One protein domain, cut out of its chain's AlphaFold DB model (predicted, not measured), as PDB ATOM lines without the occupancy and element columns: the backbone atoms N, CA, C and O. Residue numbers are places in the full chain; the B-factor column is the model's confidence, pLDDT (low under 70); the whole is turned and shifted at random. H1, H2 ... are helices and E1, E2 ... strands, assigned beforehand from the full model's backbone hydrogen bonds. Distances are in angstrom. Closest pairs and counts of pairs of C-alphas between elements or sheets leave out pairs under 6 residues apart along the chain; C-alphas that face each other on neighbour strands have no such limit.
ATOM      1  N   GLU A 120       4.937  18.478  17.976       98.19
ATOM      2  CA  GLU A 120       4.969  17.199  18.685       98.19
ATOM      3  C   GLU A 120       5.502  16.118  17.739       98.19
ATOM      4  O   GLU A 120       4.917  15.850  16.690       98.19
ATOM      5  N   LEU A 121       6.645  15.531  18.093       97.50
ATOM      6  CA  LEU A 121       7.260  14.449  17.325       97.50
ATOM      7  C   LEU A 121       6.704  13.089  17.736       97.50
ATOM      8  O   LEU A 121       6.616  12.177  16.916       97.50
ATOM      9  N   ILE A 122       6.390  12.936  19.022       97.75
ATOM     10  CA  ILE A 122       5.855  11.701  19.577       97.75
ATOM     11  C   ILE A 122       5.162  11.966  20.910       97.75
ATOM     12  O   ILE A 122       5.649  12.743  21.732       97.75
ATOM     13  N   ARG A 123       4.072  11.233  21.133       97.19
ATOM     14  CA  ARG A 123       3.448  11.014  22.435       97.19
ATOM     15  C   ARG A 123       3.696   9.578  22.862       97.19
ATOM     16  O   ARG A 123       3.435   8.652  22.095       97.19
ATOM     17  N   TYR A 124       4.247   9.387  24.052       95.69
ATOM     18  CA  TYR A 124       4.703   8.079  24.494       95.69
ATOM     19  C   TYR A 124       3.524   7.211  24.949       95.69
ATOM     20  O   TYR A 124       2.757   7.625  25.815       95.69
ATOM     21  N   PRO A 125       3.380   5.987  24.411       91.31
ATOM     22  CA  PRO A 125       2.267   5.104  24.754       91.31
ATOM     23  C   PRO A 125       2.449   4.401  26.108       91.31
ATOM     24  O   PRO A 125       1.501   3.827  26.641       91.31
ATOM     25  N   GLY A 126       3.665   4.401  26.662       85.69
ATOM     26  CA  GLY A 126       3.985   3.701  27.898       85.69
ATOM     27  C   GLY A 126       5.212   4.263  28.608       85.69
ATOM     28  O   GLY A 126       6.064   4.921  28.014       85.69
ATOM     29  N   HIS A 127       5.297   3.963  29.906       88.38
ATOM     30  CA  HIS A 127       6.299   4.539  30.812       88.38
ATOM     31  C   HIS A 127       7.158   3.488  31.529       88.38
ATOM     32  O   HIS A 127       7.929   3.814  32.433       88.38
ATOM     33  N   ALA A 128       6.985   2.209  31.193       88.31
ATOM     34  CA  ALA A 128       7.740   1.131  31.810       88.31
ATOM     35  C   ALA A 128       9.179   1.146  31.279       88.31
ATOM     36  O   ALA A 128       9.411   0.844  30.113       88.31
ATOM     37  N   CYS A 129      10.135   1.488  32.143       88.44
ATOM     38  CA  CYS A 129      11.556   1.515  31.811       88.44
ATOM     39  C   CYS A 129      12.354   0.655  32.793       88.44
ATOM     40  O   CYS A 129      12.208   0.786  34.011       88.44
ATOM     41  N   SER A 130      13.243  -0.176  32.249       86.94
ATOM     42  CA  SER A 130      14.270  -0.909  32.994       86.94
ATOM     43  C   SER A 130      15.663  -0.513  32.486       86.94
ATOM     44  O   SER A 130      15.810  -0.030  31.361       86.94
ATOM     45  N   GLU A 131      16.699  -0.649  33.314       82.69
ATOM     46  CA  GLU A 131      18.057  -0.235  32.920       82.69
ATOM     47  C   GLU A 131      18.670  -1.166  31.856       82.69
ATOM     48  O   GLU A 131      19.503  -0.750  31.038       82.69
ATOM     49  N   GLU A 132      18.215  -2.416  31.844       88.62
ATOM     50  CA  GLU A 132      18.692  -3.518  31.012       88.62
ATOM     51  C   GLU A 132      18.211  -3.430  29.560       88.62
ATOM     52  O   GLU A 132      18.787  -4.113  28.702       88.62
ATOM     53  N   MET A 133      17.198  -2.592  29.292       92.12
ATOM     54  CA  MET A 133      16.602  -2.386  27.968       92.12
ATOM     55  C   MET A 133      17.674  -2.030  26.945       92.12
ATOM     56  O   MET A 133      18.436  -1.082  27.135       92.12
ATOM     57  N   SER A 134      17.744  -2.763  25.842       93.38
ATOM     58  CA  SER A 134      18.582  -2.380  24.705       93.38
ATOM     59  C   SER A 134      17.997  -1.151  23.982       93.38
ATOM     60  O   SER A 134      16.827  -0.816  24.186       93.38
ATOM     61  N   PRO A 135      18.758  -0.474  23.104       94.50
ATOM     62  CA  PRO A 135      18.198   0.513  22.180       94.50
ATOM     63  C   PRO A 135      16.966   0.009  21.403       94.50
ATOM     64  O   PRO A 135      16.000   0.750  21.247       94.50
ATOM     65  N   ALA A 136      16.960  -1.259  20.976       93.38
ATOM     66  CA  ALA A 136      15.820  -1.882  20.301       93.38
ATOM     67  C   ALA A 136      14.582  -1.989  21.208       93.38
ATOM     68  O   ALA A 136      13.460  -1.723  20.776       93.38
ATOM     69  N   ASP A 137      14.779  -2.334  22.484       94.25
ATOM     70  CA  ASP A 137      13.684  -2.395  23.455       94.25
ATOM     71  C   ASP A 137      13.111  -1.004  23.743       94.25
ATOM     72  O   ASP A 137      11.900  -0.876  23.906       94.25
ATOM     73  N   VAL A 138      13.953   0.037  23.755       94.75
ATOM     74  CA  VAL A 138      13.501   1.435  23.862       94.75
ATOM     75  C   VAL A 138      12.632   1.811  22.663       94.75
ATOM     76  O   VAL A 138      11.519   2.287  22.869       94.75
ATOM     77  N   ALA A 139      13.086   1.543  21.432       94.75
ATOM     78  CA  ALA A 139      12.312   1.807  20.213       94.75
ATOM     79  C   ALA A 139      10.929   1.138  20.270       94.75
ATOM     80  O   ALA A 139       9.900   1.784  20.069       94.75
ATOM     81  N   ARG A 140      10.904  -0.146  20.653       93.62
ATOM     82  CA  ARG A 140       9.674  -0.927  20.818       93.62
ATOM     83  C   ARG A 140       8.758  -0.339  21.893       93.62
ATOM     84  O   ARG A 140       7.554  -0.261  21.673       93.62
ATOM     85  N   ALA A 141       9.309   0.084  23.030       93.69
ATOM     86  CA  ALA A 141       8.539   0.643  24.142       93.69
ATOM     87  C   ALA A 141       7.851   1.967  23.789       93.69
ATOM     88  O   ALA A 141       6.760   2.235  24.288       93.69
ATOM     89  N   ILE A 142       8.455   2.764  22.904       95.00
ATOM     90  CA  ILE A 142       7.858   4.010  22.408       95.00
ATOM     91  C   ILE A 142       7.058   3.825  21.113       95.00
ATOM     92  O   ILE A 142       6.542   4.798  20.576       95.00
ATOM     93  N   GLY A 143       6.950   2.598  20.593       93.00
ATOM     94  CA  GLY A 143       6.222   2.311  19.357       93.00
ATOM     95  C   GLY A 143       6.886   2.853  18.087       93.00
ATOM     96  O   GLY A 143       6.198   3.068  17.092       93.00
ATOM     97  N   GLN A 144       8.203   3.084  18.100       93.38
ATOM     98  CA  GLN A 144       8.957   3.502  16.917       93.38
ATOM     99  C   GLN A 144       9.654   2.315  16.239       93.38
ATOM    100  O   GLN A 144      10.072   1.369  16.914       93.38
ATOM    101  N   PRO A 145       9.804   2.352  14.901       91.44
ATOM    102  CA  PRO A 145      10.571   1.343  14.192       91.44
ATOM    103  C   PRO A 145      12.038   1.400  14.621       91.44
ATOM    104  O   PRO A 145      12.620   2.476  14.770       91.44
ATOM    105  N   GLU A 146      12.653   0.231  14.779       89.19
ATOM    106  CA  GLU A 146      14.089   0.165  15.020       89.19
ATOM    107  C   GLU A 146      14.854   0.659  13.775       89.19
ATOM    108  O   GLU A 146      14.590   0.185  12.665       89.19
ATOM    109  N   PRO A 147      15.817   1.589  13.921       86.50
ATOM    110  CA  PRO A 147      16.671   1.995  12.814       86.50
ATOM    111  C   PRO A 147      17.474   0.811  12.265       86.50
ATOM    112  O   PRO A 147      18.132   0.105  13.025       86.50
ATOM    113  N   ALA A 148      17.517   0.660  10.936       83.56
ATOM    114  CA  ALA A 148      18.266  -0.416  10.272       83.56
ATOM    115  C   ALA A 148      19.760  -0.446  10.649       83.56
ATOM    116  O   ALA A 148      20.391  -1.500  10.665       83.56
ATOM    117  N   LYS A 149      20.332   0.723  10.957       83.56
ATOM    118  CA  LYS A 149      21.669   0.868  11.527       83.56
ATOM    119  C   LYS A 149      21.667   2.011  12.533       83.56
ATOM    120  O   LYS A 149      21.202   3.110  12.231       83.56
ATOM    121  N   ARG A 150      22.239   1.769  13.712       87.50
ATOM    122  CA  ARG A 150      22.478   2.806  14.721       87.50
ATOM    123  C   ARG A 150      23.876   3.381  14.516       87.50
ATOM    124  O   ARG A 150      24.863   2.652  14.568       87.50
ATOM    125  N   ALA A 151      23.945   4.676  14.231       86.25
ATOM    126  CA  ALA A 151      25.188   5.439  14.230       86.25
ATOM    127  C   ALA A 151      25.212   6.300  15.502       86.25
ATOM    128  O   ALA A 151      24.207   6.968  15.761       86.25
ATOM    129  N   PRO A 152      26.302   6.301  16.291       93.06
ATOM    130  CA  PRO A 152      26.365   7.105  17.505       93.06
ATOM    131  C   PRO A 152      26.178   8.603  17.207       93.06
ATOM    132  O   PRO A 152      26.967   9.218  16.486       93.06
ATOM    133  N   ARG A 153      25.133   9.194  17.780       95.56
ATOM    134  CA  ARG A 153      24.743  10.605  17.661       95.56
ATOM    135  C   ARG A 153      25.340  11.417  18.796       95.56
ATOM    136  O   ARG A 153      25.495  10.892  19.895       95.56
ATOM    137  N   LEU A 154      25.667  12.681  18.554       97.31
ATOM    138  CA  LEU A 154      26.192  13.587  19.577       97.31
ATOM    139  C   LEU A 154      25.079  14.533  20.034       97.31
ATOM    140  O   LEU A 154      24.583  15.320  19.234       97.31
ATOM    141  N   TYR A 155      24.709  14.480  21.312       97.56
ATOM    142  CA  TYR A 155      23.731  15.382  21.915       97.56
ATOM    143  C   TYR A 155      24.390  16.347  22.894       97.56
ATOM    144  O   TYR A 155      25.207  15.946  23.727       97.56
ATOM    145  N   ALA A 156      23.974  17.609  22.830       97.06
ATOM    146  CA  ALA A 156      24.171  18.585  23.892       97.06
ATOM    147  C   ALA A 156      22.863  18.724  24.675       97.06
ATOM    148  O   ALA A 156      21.890  19.299  24.188       97.06
ATOM    149  N   VAL A 157      22.834  18.171  25.887       95.94
ATOM    150  CA  VAL A 157      21.751  18.386  26.852       95.94
ATOM    151  C   VAL A 157      21.958  19.755  27.475       95.94
ATOM    152  O   VAL A 157      23.029  20.015  28.001       95.94
ATOM    153  N   LEU A 158      20.963  20.629  27.389       95.19
ATOM    154  CA  LEU A 158      21.018  22.027  27.825       95.19
ATOM    155  C   LEU A 158      20.335  22.231  29.183       95.19
ATOM    156  O   LEU A 158      20.713  23.117  29.939       95.19
ATOM    157  N   ALA A 159      19.327  21.417  29.499       94.12
ATOM    158  CA  ALA A 159      18.671  21.396  30.803       94.12
ATOM    159  C   ALA A 159      18.103  19.993  31.092       94.12
ATOM    160  O   ALA A 159      17.756  19.273  30.148       94.12
ATOM    161  N   PRO A 160      18.008  19.577  32.370       90.62
ATOM    162  CA  PRO A 160      18.261  20.364  33.586       90.62
ATOM    163  C   PRO A 160      19.742  20.455  33.976       90.62
ATOM    164  O   PRO A 160      20.096  21.230  34.856       90.62
ATOM    165  N   ILE A 161      20.606  19.665  33.336       89.31
ATOM    166  CA  ILE A 161      22.054  19.677  33.543       89.31
ATOM    167  C   ILE A 161      22.709  19.754  32.170       89.31
ATOM    168  O   ILE A 161      22.357  18.980  31.278       89.31
ATOM    169  N   GLU A 162      23.666  20.665  32.011       92.06
ATOM    170  CA  GLU A 162      24.436  20.771  30.777       92.06
ATOM    171  C   GLU A 162      25.374  19.563  30.625       92.06
ATOM    172  O   GLU A 162      26.329  19.415  31.390       92.06
ATOM    173  N   LEU A 163      25.100  18.686  29.653       92.50
ATOM    174  CA  LEU A 163      25.837  17.435  29.437       92.50
ATOM    175  C   LEU A 163      26.064  17.146  27.949       92.50
ATOM    176  O   LEU A 163      25.115  17.051  27.172       92.50
ATOM    177  N   LEU A 164      27.327  16.961  27.561       95.44
ATOM    178  CA  LEU A 164      27.680  16.503  26.221       95.44
ATOM    179  C   LEU A 164      27.734  14.978  26.229       95.44
ATOM    180  O   LEU A 164      28.434  14.382  27.055       95.44
ATOM    181  N   MET A 165      27.009  14.329  25.324       95.06
ATOM    182  CA  MET A 165      26.918  12.872  25.300       95.06
ATOM    183  C   MET A 165      26.849  12.293  23.896       95.06
ATOM    184  O   MET A 165      26.279  12.889  22.992       95.06
ATOM    185  N   ILE A 166      27.367  11.079  23.745       96.81
ATOM    186  CA  ILE A 166      27.161  10.264  22.552       96.81
ATOM    187  C   ILE A 166      26.074   9.228  22.850       96.81
ATOM    188  O   ILE A 166      26.043   8.662  23.947       96.81
ATOM    189  N   SER A 167      25.172   8.975  21.904       96.19
ATOM    190  CA  SER A 167      24.064   8.036  22.069       96.19
ATOM    191  C   SER A 167      23.778   7.210  20.818       96.19
ATOM    192  O   SER A 167      23.812   7.718  19.707       96.19
ATOM    193  N   ASN A 168      23.421   5.940  21.011       96.19
ATOM    194  CA  ASN A 168      22.858   5.077  19.964       96.19
ATOM    195  C   ASN A 168      21.337   5.253  19.797       96.19
ATOM    196  O   ASN A 168      20.725   4.553  18.986       96.19
ATOM    197  N   LEU A 169      20.723   6.133  20.592       95.75
ATOM    198  CA  LEU A 169      19.292   6.405  20.585       95.75
ATOM    199  C   LEU A 169      18.972   7.569  19.643       95.75
ATOM    200  O   LEU A 169      19.726   8.541  19.597       95.75
ATOM    201  N   THR A 170      17.853   7.502  18.921       96.38
ATOM    202  CA  THR A 170      17.263   8.647  18.203       96.38
ATOM    203  C   THR A 170      16.827   9.741  19.192       96.38
ATOM    204  O   THR A 170      16.772   9.478  20.395       96.38
ATOM    205  N   PRO A 171      16.488  10.966  18.744       97.00
ATOM    206  CA  PRO A 171      16.011  12.008  19.658       97.00
ATOM    207  C   PRO A 171      14.789  11.579  20.487       97.00
ATOM    208  O   PRO A 171      14.763  11.798  21.696       97.00
ATOM    209  N   ALA A 172      13.818  10.900  19.864       97.00
ATOM    210  CA  ALA A 172      12.632  10.358  20.534       97.00
ATOM    211  C   ALA A 172      12.976   9.272  21.563       97.00
ATOM    212  O   ALA A 172      12.535   9.329  22.710       97.00
ATOM    213  N   GLU A 173      13.817   8.312  21.180       96.38
ATOM    214  CA  GLU A 173      14.279   7.256  22.082       96.38
ATOM    215  C   GLU A 173      15.098   7.822  23.254       96.38
ATOM    216  O   GLU A 173      14.945   7.378  24.393       96.38
ATOM    217  N   TYR A 174      15.960   8.810  22.995       96.00
ATOM    218  CA  TYR A 174      16.782   9.447  24.019       96.00
ATOM    219  C   TYR A 174      15.933  10.228  25.017       96.00
ATOM    220  O   TYR A 174      16.120  10.053  26.221       96.00
ATOM    221  N   ALA A 175      14.998  11.050  24.535       96.50
ATOM    222  CA  ALA A 175      14.110  11.827  25.387       96.50
ATOM    223  C   ALA A 175      13.313  10.914  26.327       96.50
ATOM    224  O   ALA A 175      13.365  11.114  27.539       96.50
ATOM    225  N   TRP A 176      12.685   9.855  25.801       95.94
ATOM    226  CA  TRP A 176      11.992   8.864  26.625       95.94
ATOM    227  C   TRP A 176      12.930   8.207  27.640       95.94
ATOM    228  O   TRP A 176      12.644   8.178  28.837       95.94
ATOM    229  N   TYR A 177      14.092   7.720  27.200       94.38
ATOM    230  CA  TYR A 177      15.041   7.055  28.092       94.38
ATOM    231  C   TYR A 177      15.526   7.982  29.218       94.38
ATOM    232  O   TYR A 177      15.619   7.561  30.373       94.38
ATOM    233  N   ALA A 178      15.801   9.249  28.907       93.69
ATOM    234  CA  ALA A 178      16.245  10.253  29.867       93.69
ATOM    235  C   ALA A 178      15.158  10.622  30.893       93.69
ATOM    236  O   ALA A 178      15.486  10.906  32.046       93.69
ATOM    237  N   THR A 179      13.879  10.576  30.505       93.94
ATOM    238  CA  THR A 179      12.756  10.928  31.391       93.94
ATOM    239  C   THR A 179      12.150   9.742  32.144       93.94
ATOM    240  O   THR A 179      11.376   9.941  33.080       93.94
ATOM    241  N   HIS A 180      12.542   8.506  31.814       92.31
ATOM    242  CA  HIS A 180      11.983   7.292  32.424       92.31
ATOM    243  C   HIS A 180      12.992   6.435  33.201       92.31
ATOM    244  O   HIS A 180      12.595   5.651  34.069       92.31
ATOM    245  N   ARG A 181      14.299   6.559  32.936       84.44
ATOM    246  CA  ARG A 181      15.311   5.720  33.591       84.44
ATOM    247  C   ARG A 181      15.455   6.050  35.081       84.44
ATOM    248  O   ARG A 181      15.930   7.124  35.454       84.44
ATOM    249  N   ARG A 182      15.172   5.065  35.941       73.12
ATOM    250  CA  ARG A 182      15.422   5.130  37.395       73.12
ATOM    251  C   ARG A 182      16.874   5.541  37.697       73.12
ATOM    252  O   ARG A 182      17.801   5.114  37.022       73.12
ATOM    253  N   GLY A 183      17.069   6.414  38.687       68.62
ATOM    254  CA  GLY A 183      18.392   6.926  39.082       68.62
ATOM    255  C   GLY A 183      18.972   8.044  38.199       68.62
ATOM    256  O   GLY A 183      19.928   8.691  38.614       68.62
ATOM    257  N   LYS A 184      18.390   8.317  37.020       64.75
ATOM    258  CA  LYS A 184      18.723   9.474  36.160       64.75
ATOM    259  C   LYS A 184      17.478  10.193  35.632       64.75
ATOM    260  O   LYS A 184      17.522  10.758  34.548       64.75
ATOM    261  N   VAL A 185      16.372  10.123  36.374       65.50
ATOM    262  CA  VAL A 185      15.075  10.661  35.950       65.50
ATOM    263  C   VAL A 185      15.172  12.178  35.878       65.50
ATOM    264  O   VAL A 185      15.034  12.870  36.889       65.50
ATOM    265  N   PHE A 186      15.398  12.706  34.680       87.56
ATOM    266  CA  PHE A 186      15.058  14.090  34.418       87.56
ATOM    267  C   PHE A 186      13.545  14.155  34.286       87.56
ATOM    268  O   PHE A 186      12.955  13.399  33.523       87.56
ATOM    269  N   ARG A 187      12.890  15.047  35.027       89.56
ATOM    270  CA  ARG A 187      11.447  15.243  34.838       89.56
ATOM    271  C   ARG A 187      11.141  15.664  33.399       89.56
ATOM    272  O   ARG A 187      10.150  15.243  32.815       89.56
ATOM    273  N   GLN A 188      12.013  16.518  32.880       94.06
ATOM    274  CA  GLN A 188      11.978  17.107  31.554       94.06
ATOM    275  C   GLN A 188      13.423  17.217  31.071       94.06
ATOM    276  O   GLN A 188      14.327  17.363  31.894       94.06
ATOM    277  N   VAL A 189      13.661  17.155  29.767       96.12
ATOM    278  CA  VAL A 189      14.986  17.302  29.155       96.12
ATOM    279  C   VAL A 189      14.902  18.262  27.976       96.12
ATOM    280  O   VAL A 189      13.988  18.169  27.164       96.12
ATOM    281  N   CYS A 190      15.848  19.193  27.887       97.62
ATOM    282  CA  CYS A 190      16.008  20.097  26.751       97.62
ATOM    283  C   CYS A 190      17.374  19.831  26.133       97.62
ATOM    284  O   CYS A 190      18.379  19.891  26.841       97.62
ATOM    285  N   PHE A 191      17.438  19.519  24.842       97.88
ATOM    286  CA  PHE A 191      18.685  19.135  24.183       97.88
ATOM    287  C   PHE A 191      18.672  19.441  22.683       97.88
ATOM    288  O   PHE A 191      17.644  19.772  22.098       97.88
ATOM    289  N   THR A 192      19.836  19.328  22.053       98.12
ATOM    290  CA  THR A 192      20.016  19.446  20.603       98.12
ATOM    291  C   THR A 192      21.016  18.404  20.106       98.12
ATOM    292  O   THR A 192      21.830  17.896  20.882       98.12
ATOM    293  N   GLU A 193      20.954  18.069  18.819       97.81
ATOM    294  CA  GLU A 193      21.923  17.188  18.162       97.81
ATOM    295  C   GLU A 193      23.011  18.019  17.483       97.81
ATOM    296  O   GLU A 193      22.733  19.076  16.921       97.81
ATOM    297  N   LEU A 194      24.257  17.553  17.541       96.94
ATOM    298  CA  LEU A 194      25.422  18.249  17.004       96.94
ATOM    299  C   LEU A 194      26.001  17.513  15.797       96.94
ATOM    300  O   LEU A 194      26.101  16.286  15.781       96.94
ATOM    301  N   ARG A 195      26.448  18.285  14.803       94.25
ATOM    302  CA  ARG A 195      26.989  17.780  13.530       94.25
ATOM    303  C   ARG A 195      28.403  17.216  13.646       94.25
ATOM    304  O   ARG A 195      28.795  16.386  12.834       94.25
ATOM    305  N   LYS A 196      29.187  17.697  14.611       92.31
ATOM    306  CA  LYS A 196      30.599  17.336  14.777       92.31
ATOM    307  C   LYS A 196      31.019  17.358  16.238       92.31
ATOM    308  O   LYS A 196      30.394  18.028  17.064       92.31
ATOM    309  N   ASP A 197      32.119  16.673  16.513       94.19
ATOM    310  CA  ASP A 197      32.759  16.660  17.822       94.19
ATOM    311  C   ASP A 197      33.175  18.071  18.259       94.19
ATOM    312  O   ASP A 197      33.538  18.926  17.450       94.19
ATOM    313  N   GLN A 198      33.113  18.304  19.567       93.12
ATOM    314  CA  GLN A 198      33.389  19.598  20.185       93.12
ATOM    315  C   GLN A 198      34.753  19.534  20.874       93.12
ATOM    316  O   GLN A 198      34.849  19.381  22.093       93.12
ATOM    317  N   THR A 199      35.829  19.576  20.085       90.44
ATOM    318  CA  THR A 199      37.202  19.357  20.577       90.44
ATOM    319  C   THR A 199      37.710  20.462  21.501       90.44
ATOM    320  O   THR A 199      38.672  20.263  22.236       90.44
ATOM    321  N   GLN A 200      37.057  21.625  21.486       88.38
ATOM    322  CA  GLN A 200      37.277  22.701  22.450       88.38
ATOM    323  C   GLN A 200      36.744  22.360  23.853       88.38
ATOM    324  O   GLN A 200      37.213  22.924  24.832       88.38
ATOM    325  N   LEU A 201      35.783  21.433  23.951       89.31
ATOM    326  CA  LEU A 201      35.156  21.006  25.205       89.31
ATOM    327  C   LEU A 201      35.760  19.720  25.783       89.31
ATOM    328  O   LEU A 201      35.745  19.520  26.997       89.31
ATOM    329  N   ALA A 202      36.260  18.823  24.933       91.25
ATOM    330  CA  ALA A 202      36.918  17.589  25.349       91.25
ATOM    331  C   ALA A 202      37.940  17.136  24.301       91.25
ATOM    332  O   ALA A 202      37.795  17.415  23.115       91.25
ATOM    333  N   ALA A 203      38.965  16.393  24.719       91.25
ATOM    334  CA  ALA A 203      39.958  15.864  23.787       91.25
ATOM    335  C   ALA A 203      39.309  14.926  22.752       91.25
ATOM    336  O   ALA A 203      38.463  14.106  23.111       91.25
ATOM    337  N   HIS A 204      39.751  14.987  21.490       92.69
ATOM    338  CA  HIS A 204      39.212  14.157  20.400       92.69
ATOM    339  C   HIS A 204      39.200  12.653  20.740       92.69
ATOM    340  O   HIS A 204      38.198  11.982  20.512       92.69
ATOM    341  N   ALA A 205      40.246  12.153  21.412       93.94
ATOM    342  CA  ALA A 205      40.331  10.763  21.868       93.94
ATOM    343  C   ALA A 205      39.130  10.318  22.729       93.94
ATOM    344  O   ALA A 205      38.709   9.171  22.645       93.94
ATOM    345  N   ARG A 206      38.519  11.224  23.508       94.94
ATOM    346  CA  ARG A 206      37.333  10.908  24.324       94.94
ATOM    347  C   ARG A 206      36.095  10.636  23.478       94.94
ATOM    348  O   ARG A 206      35.270   9.813  23.870       94.94
ATOM    349  N   PHE A 207      35.959  11.322  22.344       95.81
ATOM    350  CA  PHE A 207      34.874  11.072  21.400       95.81
ATOM    351  C   PHE A 207      35.085   9.736  20.692       95.81
ATOM    352  O   PHE A 207      34.168   8.919  20.676       95.81
ATOM    353  N   GLU A 208      36.301   9.476  20.205       95.69
ATOM    354  CA  GLU A 208      36.663   8.206  19.561       95.69
ATOM    355  C   GLU A 208      36.452   7.007  20.496       95.69
ATOM    356  O   GLU A 208      35.751   6.062  20.138       95.69
ATOM    357  N   GLU A 209      36.955   7.074  21.733       95.25
ATOM    358  CA  GLU A 209      36.736   6.048  22.761       95.25
ATOM    359  C   GLU A 209      35.242   5.792  23.001       95.25
ATOM    360  O   GLU A 209      34.796   4.645  23.030       95.25
ATOM    361  N   ALA A 210      34.448   6.854  23.148       95.25
ATOM    362  CA  ALA A 210      33.016   6.741  23.395       95.25
ATOM    363  C   ALA A 210      32.251   6.153  22.197       95.25
ATOM    364  O   ALA A 210      31.340   5.344  22.394       95.25
ATOM    365  N   ARG A 211      32.616   6.530  20.965       95.44
ATOM    366  CA  ARG A 211      32.043   5.967  19.731       95.44
ATOM    367  C   ARG A 211      32.421   4.502  19.570       95.44
ATOM    368  O   ARG A 211      31.541   3.703  19.252       95.44
ATOM    369  N   ALA A 212      33.676   4.140  19.831       94.69
ATOM    370  CA  ALA A 212      34.142   2.760  19.800       94.69
ATOM    371  C   ALA A 212      33.393   1.902  20.831       94.69
ATOM    372  O   ALA A 212      32.873   0.844  20.488       94.69
ATOM    373  N   GLU A 213      33.242   2.395  22.063       94.75
ATOM    374  CA  GLU A 213      32.517   1.705  23.135       94.75
ATOM    375  C   GLU A 213      31.029   1.503  22.798       94.75
ATOM    376  O   GLU A 213      30.488   0.420  23.012       94.75
ATOM    377  N   LEU A 214      30.360   2.522  22.244       94.00
ATOM    378  CA  LEU A 214      28.960   2.428  21.803       94.00
ATOM    379  C   LEU A 214      28.778   1.541  20.566       94.00
ATOM    380  O   LEU A 214      27.716   0.948  20.405       94.00
ATOM    381  N   SER A 215      29.781   1.464  19.693       91.88
ATOM    382  CA  SER A 215      29.723   0.633  18.486       91.88
ATOM    383  C   SER A 215      30.026  -0.837  18.786       91.88
ATOM    384  O   SER A 215      29.487  -1.715  18.120       91.88
ATOM    385  N   ALA A 216      30.872  -1.108  19.785       92.44
ATOM    386  CA  ALA A 216      31.246  -2.459  20.196       92.44
ATOM    387  C   ALA A 216      30.158  -3.163  21.024       92.44
ATOM    388  O   ALA A 216      30.007  -4.378  20.917       92.44
ATOM    389  N   ASP A 217      29.396  -2.419  21.835       90.31
ATOM    390  CA  ASP A 217      28.289  -2.960  22.630       90.31
ATOM    391  C   ASP A 217      26.930  -2.427  22.131       90.31
ATOM    392  O   ASP A 217      26.527  -1.317  22.502       90.31
ATOM    393  N   PRO A 218      26.164  -3.218  21.351       85.81
ATOM    394  CA  PRO A 218      24.868  -2.793  20.821       85.81
ATOM    395  C   PRO A 218      23.806  -2.575  21.910       85.81
ATOM    396  O   PRO A 218      22.778  -1.953  21.645       85.81
ATOM    397  N   ARG A 219      24.023  -3.049  23.146       90.06
ATOM    398  CA  ARG A 219      23.116  -2.796  24.281       90.06
ATOM    399  C   ARG A 219      23.368  -1.437  24.932       90.06
ATOM    400  O   ARG A 219      22.532  -0.953  25.711       90.06
ATOM    401  N   LYS A 220      24.505  -0.805  24.636       91.88
ATOM    402  CA  LYS A 220      24.873   0.482  25.209       91.88
ATOM    403  C   LYS A 220      24.104   1.613  24.531       91.88
ATOM    404  O   LYS A 220      24.056   1.738  23.311       91.88
ATOM    405  N   LYS A 221      23.485   2.454  25.361       93.56
ATOM    406  CA  LYS A 221      22.561   3.515  24.929       93.56
ATOM    407  C   LYS A 221      23.228   4.883  24.858       93.56
ATOM    408  O   LYS A 221      22.998   5.628  23.910       93.56
ATOM    409  N   THR A 222      24.027   5.226  25.869       94.06
ATOM    410  CA  THR A 222      24.641   6.551  26.015       94.06
ATOM    411  C   THR A 222      26.032   6.473  26.648       94.06
ATOM    412  O   THR A 222      26.330   5.556  27.420       94.06
ATOM    413  N   LYS A 223      26.871   7.470  26.353       94.62
ATOM    414  CA  LYS A 223      28.157   7.736  27.004       94.62
ATOM    415  C   LYS A 223      28.331   9.246  27.188       94.62
ATOM    416  O   LYS A 223      28.292   9.997  26.219       94.62
ATOM    417  N   SER A 224      28.516   9.687  28.428       93.31
ATOM    418  CA  SER A 224      28.804  11.090  28.748       93.31
ATOM    419  C   SER A 224      30.257  11.437  28.410       93.31
ATOM    420  O   SER A 224      31.155  10.648  28.707       93.31
ATOM    421  N   ILE A 225      30.476  12.615  27.823       93.12
ATOM    422  CA  ILE A 225      31.793  13.141  27.442       93.12
ATOM    423  C   ILE A 225      32.261  14.201  28.439       93.12
ATOM    424  O   ILE A 225      33.319  14.037  29.042       93.12
ATOM    425  N   THR A 226      31.469  15.260  28.627       87.44
ATOM    426  CA  THR A 226      31.770  16.372  29.540       87.44
ATOM    427  C   THR A 226      30.489  16.975  30.130       87.44
ATOM    428  O   THR A 226      29.382  16.671  29.668       87.44
ATOM    429  N   VAL A 227      30.651  17.812  31.154       81.56
ATOM    430  CA  VAL A 227      29.597  18.525  31.887       81.56
ATOM    431  C   VAL A 227      29.930  20.022  31.872       81.56
ATOM    432  O   VAL A 227      31.103  20.371  31.957       81.56
ATOM    433  N   GLU A 228      28.893  20.863  31.839       80.69
ATOM    434  CA  GLU A 228      28.920  22.337  31.943       80.69
ATOM    435  C   GLU A 228      29.242  23.133  30.662       80.69
ATOM    436  O   GLU A 228      30.032  22.731  29.810       80.69
ATOM    437  N   GLY A 229      28.619  24.316  30.546       78.44
ATOM    438  CA  GLY A 229      29.021  25.391  29.633       78.44
ATOM    439  C   GLY A 229      28.564  25.251  28.181       78.44
ATOM    440  O   GLY A 229      28.890  26.107  27.360       78.44
ATOM    441  N   LEU A 230      27.795  24.218  27.841       86.75
ATOM    442  CA  LEU A 230      27.515  23.853  26.450       86.75
ATOM    443  C   LEU A 230      26.855  24.961  25.642       86.75
ATOM    444  O   LEU A 230      27.250  25.181  24.500       86.75
ATOM    445  N   LEU A 231      25.874  25.671  26.204       87.81
ATOM    446  CA  LEU A 231      25.151  26.680  25.430       87.81
ATOM    447  C   LEU A 231      26.059  27.841  24.986       87.81
ATOM    448  O   LEU A 231      25.841  28.434  23.930       87.81
ATOM    449  N   ASN A 232      27.092  28.152  25.771       85.31
ATOM    450  CA  ASN A 232      28.050  29.211  25.448       85.31
ATOM    451  C   ASN A 232      29.206  28.693  24.579       85.31
ATOM    452  O   ASN A 232      29.655  29.395  23.674       85.31
ATOM    453  N   GLU A 233      29.645  27.453  24.797       87.62
ATOM    454  CA  GLU A 233      30.826  26.882  24.138       87.62
ATOM    455  C   GLU A 233      30.528  26.202  22.790       87.62
ATOM    456  O   GLU A 233      31.421  26.074  21.950       87.62
ATOM    457  N   VAL A 234      29.286  25.762  22.553       90.19
ATOM    458  CA  VAL A 234      28.879  25.114  21.298       90.19
ATOM    459  C   VAL A 234      28.217  26.139  20.368       90.19
ATOM    460  O   VAL A 234      27.143  26.655  20.687       90.19
ATOM    461  N   PRO A 235      28.800  26.437  19.194       89.44
ATOM    462  CA  PRO A 235      28.200  27.353  18.229       89.44
ATOM    463  C   PRO A 235      26.869  26.826  17.670       89.44
ATOM    464  O   PRO A 235      26.788  25.668  17.268       89.44
ATOM    465  N   PHE A 236      25.856  27.687  17.510       91.62
ATOM    466  CA  PHE A 236      24.558  27.281  16.933       91.62
ATOM    467  C   PHE A 236      24.664  26.686  15.522       91.62
ATOM    468  O   PHE A 236      23.880  25.815  15.167       91.62
ATOM    469  N   ARG A 237      25.641  27.111  14.709       90.12
ATOM    470  CA  ARG A 237      25.899  26.523  13.376       90.12
ATOM    471  C   ARG A 237      26.270  25.037  13.423       90.12
ATOM    472  O   ARG A 237      26.086  24.330  12.440       90.12
ATOM    473  N   ASP A 238      26.788  24.568  14.557       93.62
ATOM    474  CA  ASP A 238      27.159  23.168  14.741       93.62
ATOM    475  C   ASP A 238      25.952  22.312  15.168       93.62
ATOM    476  O   ASP A 238      26.066  21.088  15.232       93.62
ATOM    477  N   TRP A 239      24.795  22.930  15.432       95.81
ATOM    478  CA  TRP A 239      23.557  22.237  15.774       95.81
ATOM    479  C   TRP A 239      22.894  21.715  14.494       95.81
ATOM    480  O   TRP A 239      22.805  22.404  13.469       95.81
ATOM    481  N   ILE A 240      22.414  20.477  14.534       96.81
ATOM    482  CA  ILE A 240      21.586  19.919  13.467       96.81
ATOM    483  C   ILE A 240      20.280  20.717  13.401       96.81
ATOM    484  O   ILE A 240      19.697  21.069  14.424       96.81
ATOM    485  N   GLY A 241      19.837  21.034  12.185       94.75
ATOM    486  CA  GLY A 241      18.683  21.900  11.945       94.75
ATOM    487  C   GLY A 241      19.025  23.371  11.768       94.75
ATOM    488  O   GLY A 241      18.233  24.092  11.163       94.75
ATOM    489  N   CYS A 242      20.208  23.824  12.197       92.88
ATOM    490  CA  CYS A 242      20.669  25.164  11.849       92.88
ATOM    491  C   CYS A 242      20.785  25.274  10.321       92.88
ATOM    492  O   CYS A 242      21.303  24.353   9.678       92.88
ATOM    493  N   HIS A 243      20.233  26.350   9.753       89.00
ATOM    494  CA  HIS A 243      20.047  26.555   8.307       89.00
ATOM    495  C   HIS A 243      19.188  25.490   7.590       89.00
ATOM    496  O   HIS A 243      19.206  25.409   6.366       89.00
ATOM    497  N   ARG A 244      18.421  24.677   8.336       90.44
ATOM    498  CA  ARG A 244      17.460  23.675   7.828       90.44
ATOM    499  C   ARG A 244      18.009  22.652   6.817       90.44
ATOM    500  O   ARG A 244      17.247  22.048   6.073       90.44
ATOM    501  N   GLU A 245      19.313  22.380   6.833       89.31
ATOM    502  CA  GLU A 245      19.921  21.350   5.965       89.31
ATOM    503  C   GLU A 245      19.517  19.911   6.342       89.31
ATOM    504  O   GLU A 245      19.662  18.984   5.551       89.31
ATOM    505  N   ALA A 246      19.058  19.714   7.578       93.50
ATOM    506  CA  ALA A 246      18.576  18.449   8.116       93.50
ATOM    507  C   ALA A 246      17.521  18.732   9.192       93.50
ATOM    508  O   ALA A 246      17.480  19.834   9.742       93.50
ATOM    509  N   GLU A 247      16.680  17.753   9.523       94.12
ATOM    510  CA  GLU A 247      15.724  17.913  10.617       94.12
ATOM    511  C   GLU A 247      16.449  17.988  11.968       94.12
ATOM    512  O   GLU A 247      17.229  17.109  12.330       94.12
ATOM    513  N   GLY A 248      16.194  19.065  12.709       96.44
ATOM    514  CA  GLY A 248      16.780  19.305  14.018       96.44
ATOM    515  C   GLY A 248      16.398  20.671  14.575       96.44
ATOM    516  O   GLY A 248      15.625  21.420  13.973       96.44
ATOM    517  N   GLY A 249      16.940  20.990  15.744       97.38
ATOM    518  CA  GLY A 249      16.634  22.205  16.481       97.38
ATOM    519  C   GLY A 249      16.758  21.975  17.979       97.38
ATOM    520  O   GLY A 249      17.661  21.264  18.433       97.38
ATOM    521  N   VAL A 250      15.849  22.577  18.739       98.38
ATOM    522  CA  VAL A 250      15.738  22.371  20.185       98.38
ATOM    523  C   VAL A 250      14.654  21.337  20.453       98.38
ATOM    524  O   VAL A 250      13.474  21.575  20.200       98.38
ATOM    525  N   TYR A 251      15.071  20.194  20.979       98.62
ATOM    526  CA  TYR A 251      14.191  19.138  21.451       98.62
ATOM    527  C   TYR A 251      13.857  19.370  22.920       98.62
ATOM    528  O   TYR A 251      14.756  19.621  23.727       98.62
ATOM    529  N   VAL A 252      12.582  19.243  23.275       98.31
ATOM    530  CA  VAL A 252      12.115  19.334  24.662       98.31
ATOM    531  C   VAL A 252      11.174  18.174  24.923       98.31
ATOM    532  O   VAL A 252      10.170  18.026  24.234       98.31
ATOM    533  N   GLY A 253      11.521  17.318  25.877       97.25
ATOM    534  CA  GLY A 253      10.742  16.126  26.186       97.25
ATOM    535  C   GLY A 253      10.465  15.994  27.669       97.25
ATOM    536  O   GLY A 253      11.290  16.379  28.497       97.25
ATOM    537  N   ASP A 254       9.312  15.435  27.997       95.31
ATOM    538  CA  ASP A 254       8.926  15.060  29.351       95.31
ATOM    539  C   ASP A 254       8.585  13.566  29.413       95.31
ATOM    540  O   ASP A 254       9.085  12.753  28.624       95.31
ATOM    541  N   ARG A 255       7.803  13.174  30.417       92.81
ATOM    542  CA  ARG A 255       7.344  11.796  30.574       92.81
ATOM    543  C   ARG A 255       6.339  11.381  29.492       92.81
ATOM    544  O   ARG A 255       6.234  10.193  29.197       92.81
ATOM    545  N   ASP A 256       5.620  12.329  28.909       95.19
ATOM    546  CA  ASP A 256       4.434  12.065  28.101       95.19
ATOM    547  C   ASP A 256       4.687  12.296  26.613       95.19
ATOM    548  O   ASP A 256       4.121  11.586  25.784       95.19
ATOM    549  N   HIS A 257       5.550  13.244  26.249       97.25
ATOM    550  CA  HIS A 257       5.791  13.580  24.849       97.25
ATOM    551  C   HIS A 257       7.151  14.249  24.600       97.25
ATOM    552  O   HIS A 257       7.885  14.618  25.521       97.25
ATOM    553  N   LEU A 258       7.501  14.370  23.319       98.44
ATOM    554  CA  LEU A 258       8.645  15.127  22.814       98.44
ATOM    555  C   LEU A 258       8.170  16.133  21.773       98.44
ATOM    556  O   LEU A 258       7.509  15.761  20.800       98.44
ATOM    557  N   VAL A 259       8.596  17.383  21.928       98.56
ATOM    558  CA  VAL A 259       8.403  18.444  20.940       98.56
ATOM    559  C   VAL A 259       9.732  18.902  20.347       98.56
ATOM    560  O   VAL A 259      10.785  18.822  20.987       98.56
ATOM    561  N   LEU A 260       9.673  19.408  19.119       98.69
ATOM    562  CA  LEU A 260      10.791  20.027  18.417       98.69
ATOM    563  C   LEU A 260      10.460  21.472  18.049       98.69
ATOM    564  O   LEU A 260       9.467  21.738  17.373       98.69
ATOM    565  N   PHE A 261      11.349  22.381  18.437       98.56
ATOM    566  CA  PHE A 261      11.400  23.755  17.953       98.56
ATOM    567  C   PHE A 261      12.488  23.854  16.882       98.56
ATOM    568  O   PHE A 261      13.679  23.721  17.180       98.56
ATOM    569  N   ARG A 262      12.083  24.049  15.626       98.12
ATOM    570  CA  ARG A 262      13.005  24.123  14.483       98.12
ATOM    571  C   ARG A 262      13.607  25.517  14.357       98.12
ATOM    572  O   ARG A 262      12.997  26.508  14.751       98.12
ATOM    573  N   PHE A 263      14.802  25.599  13.780       96.50
ATOM    574  CA  PHE A 263      15.340  26.892  13.360       96.50
ATOM    575  C   PHE A 263      14.414  27.530  12.313       96.50
ATOM    576  O   PHE A 263      13.935  26.811  11.426       96.50
ATOM    577  N   PRO A 264      14.196  28.856  12.374       93.50
ATOM    578  CA  PRO A 264      13.402  29.544  11.367       93.50
ATOM    579  C   PRO A 264      14.082  29.432   9.999       93.50
ATOM    580  O   PRO A 264      15.297  29.253   9.903       93.50
ATOM    581  N   GLU A 265      13.296  29.556   8.932       90.50
ATOM    582  CA  GLU A 265      13.798  29.465   7.553       90.50
ATOM    583  C   GLU A 265      14.874  30.511   7.256       90.50
ATOM    584  O   GLU A 265      15.841  30.245   6.547       90.50
ATOM    585  N   THR A 266      14.730  31.702   7.834       86.50
ATOM    586  CA  THR A 266      15.704  32.782   7.715       86.50
ATOM    587  C   THR A 266      16.076  33.277   9.103       86.50
ATOM    588  O   THR A 266      15.214  33.691   9.879       86.50
ATOM    589  N   LEU A 267      17.370  33.248   9.417       86.69
ATOM    590  CA  LEU A 267      17.890  33.859  10.633       86.69
ATOM    591  C   LEU A 267      18.025  35.376  10.437       86.69
ATOM    592  O   LEU A 267      18.417  35.823   9.357       86.69
ATOM    593  N   PRO A 268      17.744  36.198  11.465       82.38
ATOM    594  CA  PRO A 268      17.957  37.636  11.365       82.38
ATOM    595  C   PRO A 268      19.425  37.957  11.019       82.38
ATOM    596  O   PRO A 268      20.327  37.432  11.670       82.38
ATOM    597  N   PRO A 269      19.729  38.876  10.085       76.75
ATOM    598  CA  PRO A 269      21.118  39.169   9.708       76.75
ATOM    599  C   PRO A 269      22.011  39.622  10.875       76.75
ATOM    600  O   PRO A 269      23.217  39.387  10.886       76.75
ATOM    601  N   LYS A 270      21.423  40.288  11.878       74.44
ATOM    602  CA  LYS A 270      22.133  40.692  13.101       74.44
ATOM    603  C   LYS A 270      22.450  39.502  14.015       74.44
ATOM    604  O   LYS A 270      23.485  39.505  14.674       74.44
ATOM    605  N   TRP A 271      21.611  38.467  13.996       79.62
ATOM    606  CA  TRP A 271      21.815  37.239  14.758       79.62
ATOM    607  C   TRP A 271      23.045  36.467  14.281       79.62
ATOM    608  O   TRP A 271      23.802  35.956  15.103       79.62
ATOM    609  N   GLU A 272      23.282  36.396  12.970       69.94
ATOM    610  CA  GLU A 272      24.451  35.699  12.417       69.94
ATOM    611  C   GLU A 272      25.775  36.369  12.800       69.94
ATOM    612  O   GLU A 272      26.773  35.685  13.013       69.94
ATOM    613  N   LYS A 273      25.768  37.700  12.932       64.50
ATOM    614  CA  LYS A 273      26.951  38.509  13.259       64.50
ATOM    615  C   LYS A 273      27.266  38.567  14.753       64.50
ATOM    616  O   LYS A 273      28.398  38.873  15.112       64.50
ATOM    617  N   ALA A 274      26.279  38.316  15.608       58.53
ATOM    618  CA  ALA A 274      26.467  38.320  17.052       58.53
ATOM    619  C   ALA A 274      27.206  37.056  17.515       58.53
ATOM    620  O   ALA A 274      26.898  35.946  17.062       58.53
TER     621      ALA A 274
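This is residues 120 to 274 of the 275 residues of an uncharacterized protein of Acidobacteria bacterium (UniProt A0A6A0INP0). One strongly twisted sheet of seven strands curls round helix H2, while the longest helix, H3, runs along the opposite face over E3 and E5. H1 packs on H2, H4 only grazes the sheet, and H5 lies farthest out, its centre 26.3 A from the mean of the C-alphas. The printed part has 155 residues with five named helices and seven named strands, in the order E1 H1 E2 E3 H2 E4 H3 E5 H4 E6 E7 H5. The sheet runs E1 - E7 - E6 - E4 - E2 - E3 - E5, all antiparallel, and the class is mixed, helices and strands. The whole is compact, with a radius of gyration of the C-alphas of 15.4 A and spans of 46 by 36 by 30 A.

E1, residues 120 to 123, is an edge strand beside E7, residues 257 to 262, with N 121 and O 258 at 2.9 A. H1, residues 135 to 141, touches H2, residues 171 to 180, about perpendicular at 75 degrees; their closest C-alphas are those of Ala 139 and Glu 173, 6.1 A. E2, residues 153 to 159, and E3, residues 163 to 167, form a hairpin, with N 155 and O 165 at 2.8 A. E4, residues 189 to 194, is the other neighbour of E2, with N 192 and O 156 at 3.0 A. E3, H2 and E4 make a split strand-helix-strand unit, two strands running the same way with E2 between them, and its crossover is right-handed. H3, residues 204 to 216, is on the sheet at a height of 9.1 A, at 10 degrees to E5, residues 222 to 227, on the local plane; their closest C-alphas are those of Ala 210 and Lys 223, 6.1 A. E5 and E3 are antiparallel neighbours, with N 223 and O 166 within hydrogen-bond range at 2.8 A. H2 and H3 lie on opposite faces, three layers with the sheet between two helices. H4, residues 230 to 233, only grazes the sheet with residues 230 to 231. E6, residues 249 to 253, forms a hairpin with E7, N 252 and O 259 at 2.9 A, and is also beside E4, N 251 and O 191 at 2.8 A. The closest C-alphas of H2 and E6 are those of Ala 175 and Gly 253, 5.5 A. H5, residues 269 to 273, touches no helix and is not on the sheet. Every O i to N i+4 pair is within hydrogen-bond range in H1, H2 and H3; H5 has 0 of 1, with 1 of 2 O i to N i+3 pairs, and H4 is too short for such a pair.

E1 begins at C-alpha 120 (4.969, 17.199, 18.685). From first to last C-alpha E2 measures 18.1 A, H2 14.2 A, E4 16.0 A and E7 16.5 A. H3 measures 18.4 A from C-alpha 204 (39.212, 14.157, 20.400). H5 ends at C-alpha 273 (26.951, 38.509, 13.259).

The C-alphas of Glu 132 and Lys 270 are the two farthest apart, 47.8 A. The printed part has no cut. The links E1 to H1, H1 to E2 and H4 to E6 are long. Mean pLDDT of the printed part is 91.3, with residues 183 to 185 and 272 to 274 under 70.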